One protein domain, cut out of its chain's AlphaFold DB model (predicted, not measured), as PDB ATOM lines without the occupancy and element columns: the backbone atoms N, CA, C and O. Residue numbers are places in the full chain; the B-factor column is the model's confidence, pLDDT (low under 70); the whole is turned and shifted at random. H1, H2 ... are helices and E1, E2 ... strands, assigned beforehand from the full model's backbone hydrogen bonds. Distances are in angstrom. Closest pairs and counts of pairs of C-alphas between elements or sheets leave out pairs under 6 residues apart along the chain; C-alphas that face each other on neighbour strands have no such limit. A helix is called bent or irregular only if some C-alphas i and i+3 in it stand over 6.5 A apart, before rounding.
ATOM      1  N   ILE A  17      17.336  29.420  11.922       97.94
ATOM      2  CA  ILE A  17      16.595  29.631  13.177       97.94
ATOM      3  C   ILE A  17      15.909  31.002  13.180       97.94
ATOM      4  O   ILE A  17      14.726  31.089  13.507       97.94
ATOM      5  N   ALA A  18      16.622  32.059  12.783       98.19
ATOM      6  CA  ALA A  18      16.069  33.410  12.701       98.19
ATOM      7  C   ALA A  18      14.921  33.509  11.684       98.19
ATOM      8  O   ALA A  18      13.928  34.192  11.918       98.19
ATOM      9  N   THR A  19      15.035  32.799  10.562       97.94
ATOM     10  CA  THR A  19      13.984  32.774   9.540       97.94
ATOM     11  C   THR A  19      12.755  32.030  10.062       97.94
ATOM     12  O   THR A  19      11.643  32.543   9.981       97.94
ATOM     13  N   ALA A  20      12.940  30.855  10.669       98.06
ATOM     14  CA  ALA A  20      11.845  30.071  11.237       98.06
ATOM     15  C   ALA A  20      11.092  30.833  12.340       98.06
ATOM     16  O   ALA A  20       9.858  30.831  12.361       98.06
ATOM     17  N   SER A  21      11.812  31.517  13.233       98.19
ATOM     18  CA  SER A  21      11.191  32.330  14.281       98.19
ATOM     19  C   SER A  21      10.423  33.519  13.702       98.19
ATOM     20  O   SER A  21       9.297  33.771  14.129       98.19
ATOM     21  N   ALA A  22      10.969  34.192  12.685       98.31
ATOM     22  CA  ALA A  22      10.283  35.277  11.989       98.31
ATOM     23  C   ALA A  22       8.981  34.803  11.321       98.31
ATOM     24  O   ALA A  22       7.943  35.439  11.501       98.31
ATOM     25  N   LEU A  23       9.001  33.666  10.612       98.00
ATOM     26  CA  LEU A  23       7.789  33.081  10.021       98.00
ATOM     27  C   LEU A  23       6.755  32.694  11.087       98.00
ATOM     28  O   LEU A  23       5.563  32.930  10.901       98.00
ATOM     29  N   SER A  24       7.207  32.138  12.211       98.00
ATOM     30  CA  SER A  24       6.316  31.733  13.304       98.00
ATOM     31  C   SER A  24       5.632  32.947  13.940       98.00
ATOM     32  O   SER A  24       4.422  32.940  14.151       98.00
ATOM     33  N   ALA A  25       6.384  34.023  14.182       96.88
ATOM     34  CA  ALA A  25       5.837  35.279  14.684       96.88
ATOM     35  C   ALA A  25       4.854  35.913  13.688       96.88
ATOM     36  O   ALA A  25       3.783  36.367  14.089       96.88
ATOM     37  N   ALA A  26       5.182  35.900  12.393       96.88
ATOM     38  CA  ALA A  26       4.295  36.405  11.348       96.88
ATOM     39  C   ALA A  26       2.956  35.652  11.318       96.88
ATOM     40  O   ALA A  26       1.909  36.284  11.186       96.88
ATOM     41  N   ALA A  27       2.969  34.329  11.503       94.88
ATOM     42  CA  ALA A  27       1.749  33.530  11.584       94.88
ATOM     43  C   ALA A  27       0.872  33.934  12.783       94.88
ATOM     44  O   ALA A  27      -0.329  34.130  12.621       94.88
ATOM     45  N   VAL A  28       1.467  34.124  13.965       92.50
ATOM     46  CA  VAL A  28       0.729  34.579  15.157       92.50
ATOM     47  C   VAL A  28       0.117  35.962  14.928       92.50
ATOM     48  O   VAL A  28      -1.062  36.161  15.205       92.50
ATOM     49  N   VAL A  29       0.880  36.906  14.371       92.31
ATOM     50  CA  VAL A  29       0.376  38.250  14.044       92.31
ATOM     51  C   VAL A  29      -0.775  38.185  13.040       92.31
ATOM     52  O   VAL A  29      -1.752  38.910  13.196       92.31
ATOM     53  N   ALA A  30      -0.693  37.312  12.033       88.06
ATOM     54  CA  ALA A  30      -1.770  37.126  11.068       88.06
ATOM     55  C   ALA A  30      -3.058  36.622  11.736       88.06
ATOM     56  O   ALA A  30      -4.125  37.147  11.440       88.06
ATOM     57  N   VAL A  31      -2.959  35.660  12.662       85.38
ATOM     58  CA  VAL A  31      -4.116  35.150  13.421       85.38
ATOM     59  C   VAL A  31      -4.736  36.244  14.288       85.38
ATOM     60  O   VAL A  31      -5.946  36.438  14.242       85.38
ATOM     61  N   LEU A  32      -3.922  37.006  15.022       83.50
ATOM     62  CA  LEU A  32      -4.415  38.107  15.863       83.50
ATOM     63  C   LEU A  32      -5.083  39.212  15.027       83.50
ATOM     64  O   LEU A  32      -6.111  39.761  15.414       83.50
ATOM     65  N   ASN A  33      -4.529  39.511  13.850       80.56
ATOM     66  CA  ASN A  33      -5.083  40.510  12.936       80.56
ATOM     67  C   ASN A  33      -6.262  40.000  12.103       80.56
ATOM     68  O   ASN A  33      -6.936  40.812  11.471       80.56
ATOM     69  N   ALA A  34      -6.529  38.692  12.087       76.69
ATOM     70  CA  ALA A  34      -7.700  38.143  11.408       76.69
ATOM     71  C   ALA A  34      -9.009  38.628  12.052       76.69
ATOM     72  O   ALA A  34     -10.065  38.517  11.436       76.69
ATOM     73  N   GLY A  35      -8.945  39.193  13.266       67.12
ATOM     74  CA  GLY A  35     -10.112  39.736  13.950       67.12
ATOM     75  C   GLY A  35     -11.065  38.649  14.430       67.12
ATOM     76  O   GLY A  35     -12.222  38.945  14.687       67.12
ATOM     77  N   CYS A  36     -10.597  37.402  14.565       68.00
ATOM     78  CA  CYS A  36     -11.435  36.290  15.011       68.00
ATOM     79  C   CYS A  36     -11.848  36.376  16.492       68.00
ATOM     80  O   CYS A  36     -12.715  35.621  16.917       68.00
ATOM     81  N   ASP A  37     -11.266  37.299  17.264       66.56
ATOM     82  CA  ASP A  37     -11.748  37.675  18.600       66.56
ATOM     83  C   ASP A  37     -12.949  38.642  18.555       66.56
ATOM     84  O   ASP A  37     -13.637  38.817  19.561       66.56
ATOM     85  N   ASP A  38     -13.215  39.281  17.408       69.56
ATOM     86  CA  ASP A  38     -14.422  40.074  17.178       69.56
ATOM     87  C   ASP A  38     -15.504  39.138  16.616       69.56
ATOM     88  O   ASP A  38     -15.354  38.643  15.498       69.56
ATOM     89  N   PRO A  39     -16.595  38.860  17.353       67.31
ATOM     90  CA  PRO A  39     -17.651  37.954  16.894       67.31
ATOM     91  C   PRO A  39     -18.499  38.531  15.744       67.31
ATOM     92  O   PRO A  39     -19.452  37.892  15.297       67.31
ATOM     93  N   GLY A  40     -18.191  39.735  15.254       77.75
ATOM     94  CA  GLY A  40     -19.016  40.470  14.310       77.75
ATOM     95  C   GLY A  40     -20.281  41.031  14.960       77.75
ATOM     96  O   GLY A  40     -20.594  40.799  16.130       77.75
ATOM     97  N   SER A  41     -21.040  41.812  14.192       78.94
ATOM     98  CA  SER A  41     -22.333  42.337  14.640       78.94
ATOM     99  C   SER A  41     -23.382  42.275  13.539       78.94
ATOM    100  O   SER A  41     -23.125  42.618  12.385       78.94
ATOM    101  N   TYR A  42     -24.590  41.860  13.911       84.19
ATOM    102  CA  TYR A  42     -25.743  41.869  13.021       84.19
ATOM    103  C   TYR A  42     -26.274  43.298  12.867       84.19
ATOM    104  O   TYR A  42     -26.668  43.947  13.839       84.19
ATOM    105  N   ARG A  43     -26.278  43.806  11.634       87.44
ATOM    106  CA  ARG A  43     -26.748  45.148  11.273       87.44
ATOM    107  C   ARG A  43     -27.926  45.020  10.314       87.44
ATOM    108  O   ARG A  43     -27.889  44.238   9.371       87.44
ATOM    109  N   TRP A  44     -28.968  45.818  10.524       88.44
ATOM    110  CA  TRP A  44     -30.086  45.886   9.583       88.44
ATOM    111  C   TRP A  44     -29.717  46.783   8.393       88.44
ATOM    112  O   TRP A  44     -29.455  47.974   8.580       88.44
ATOM    113  N   ARG A  45     -29.710  46.240   7.170       85.62
ATOM    114  CA  ARG A  45     -29.527  47.002   5.922       85.62
ATOM    115  C   ARG A  45     -30.462  46.500   4.829       85.62
ATOM    116  O   ARG A  45     -30.580  45.307   4.592       85.62
ATOM    117  N   GLY A  46     -31.136  47.430   4.148       84.44
ATOM    118  CA  GLY A  46     -31.937  47.113   2.958       84.44
ATOM    119  C   GLY A  46     -33.095  46.132   3.188       84.44
ATOM    120  O   GLY A  46     -33.512  45.476   2.244       84.44
ATOM    121  N   GLY A  47     -33.604  46.014   4.419       90.81
ATOM    122  CA  GLY A  47     -34.672  45.063   4.753       90.81
ATOM    123  C   GLY A  47     -34.188  43.656   5.115       90.81
ATOM    124  O   GLY A  47     -35.021  42.770   5.288       90.81
ATOM    125  N   ALA A  48     -32.877  43.451   5.253       84.25
ATOM    126  CA  ALA A  48     -32.282  42.204   5.711       84.25
ATOM    127  C   ALA A  48     -31.305  42.442   6.872       84.25
ATOM    128  O   ALA A  48     -30.797  43.551   7.077       84.25
ATOM    129  N   VAL A  49     -31.038  41.380   7.636       86.62
ATOM    130  CA  VAL A  49     -29.951  41.351   8.617       86.62
ATOM    131  C   VAL A  49     -28.675  40.932   7.891       86.62
ATOM    132  O   VAL A  49     -28.628  39.858   7.299       86.62
ATOM    133  N   GLU A  50     -27.645  41.765   7.951       80.69
ATOM    134  CA  GLU A  50     -26.309  41.467   7.438       80.69
ATOM    135  C   GLU A  50     -25.358  41.302   8.627       80.69
ATOM    136  O   GLU A  50     -25.370  42.122   9.553       80.69
ATOM    137  N   LEU A  51     -24.540  40.249   8.626       79.56
ATOM    138  CA  LEU A  51     -23.436  40.148   9.574       79.56
ATOM    139  C   LEU A  51     -22.261  40.977   9.045       79.56
ATOM    140  O   LEU A  51     -21.802  40.772   7.924       79.56
ATOM    141  N   VAL A  52     -21.792  41.925   9.853       83.00
ATOM    142  CA  VAL A  52     -20.655  42.791   9.529       83.00
ATOM    143  C   VAL A  52     -19.510  42.477  10.485       83.00
ATOM    144  O   VAL A  52     -19.693  42.556  11.702       83.00
ATOM    145  N   GLY A  53     -18.333  42.167   9.939       77.88
ATOM    146  CA  GLY A  53     -17.200  41.654  10.718       77.88
ATOM    147  C   GLY A  53     -17.357  40.165  11.036       77.88
ATOM    148  O   GLY A  53     -18.124  39.482  10.361       77.88
ATOM    149  N   GLY A  54     -16.653  39.684  12.063       73.00
ATOM    150  CA  GLY A  54     -16.737  38.294  12.515       73.00
ATOM    151  C   GLY A  54     -15.948  37.301  11.664       73.00
ATOM    152  O   GLY A  54     -16.139  37.214  10.452       73.00
ATOM    153  N   CYS A  55     -15.104  36.485  12.300       73.81
ATOM    154  CA  CYS A  55     -14.738  35.185  11.734       73.81
ATOM    155  C   CYS A  55     -15.873  34.204  12.052       73.81
ATOM    156  O   CYS A  55     -15.985  33.758  13.188       73.81
ATOM    157  N   LEU A  56     -16.720  33.869  11.076       68.94
ATOM    158  CA  LEU A  56     -17.683  32.774  11.234       68.94
ATOM    159  C   LEU A  56     -17.029  31.440  10.874       68.94
ATOM    160  O   LEU A  56     -16.452  31.311   9.788       68.94
ATOM    161  N   GLN A  57     -17.162  30.432  11.737       64.12
ATOM    162  CA  GLN A  57     -16.868  29.059  11.341       64.12
ATOM    163  C   GLN A  57     -17.926  28.556  10.335       64.12
ATOM    164  O   GLN A  57     -19.097  28.926  10.433       64.12
TER     165      GLN A  57
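This is residues 17 to 57 of the 80 residues of an uncharacterized protein of Saccharopolyspora rectivirgula (UniProt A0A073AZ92). The model is a long, thin rod, with one helix, H1, at one end and a small two-stranded hairpin of E1 and E2 at the other. H1 sticks out on its own, with residues 17 to 33 standing free, and residues 34 to 40 join it to the hairpin. The printed part has 41 residues with one named helix and two named strands, in the order H1, E1, E2 along the chain; the sheet has the order E1 - E2 and is antiparallel, and the class is mixed, helices and strands. The whole is extended, with a radius of gyration of the C-alphas of 16.1 A, and the C-alphas span 54 by 14 by 13 A.

The sheet is a hairpin of two antiparallel strands, E1 with residues 41 to 45 and E2 with residues 48 to 52, and the angle between their N-to-C directions is 141 degrees. Among the C-alphas that face each other are those of Tyr 42 and Leu 51, 4.5 A apart, and those of Trp 44 and Val 49, 4.6 A apart. Across the pair, N 43 and O 50 are within hydrogen-bond range at 2.8 A, and N 50 and O 43 at 2.9 A. The link from E1 to E2 is tight, with 2 residues between them. H1, residues 17 to 33, is joined to E1 by a short link of 7 residues. H1 and E2 are apart, with no C-alpha of the one within 8 A of the other. In H1 every O i to N i+4 pair is within hydrogen-bond range.

E1 runs from Ser 41, with its C-alpha at (-22.333, 42.337, 14.640), to Arg 45, and measures 12.2 A from first to last C-alpha. E2 runs from Ala 48 to Val 52, whose C-alpha is at (-20.655, 42.791, 9.529), and measures 12.3 A. H1 runs from Ile 17, with its C-alpha at (16.595, 29.631, 13.177), to Asn 33, and measures 24.3 A; it is not bent.

The two C-alphas farthest apart are those of Ile 17, in H1, and Gly 47, between E1 and E2, at 54.2 A. The first and last printed C-alphas, those of Ile 17 and Gln 57, are 33.5 A apart. The printed part has no cut, and no link between its named elements is long. The mean pLDDT of the printed part is 84.4, and that of H1 is 94; residues 35 to 39 and 56 to 57 are under 70.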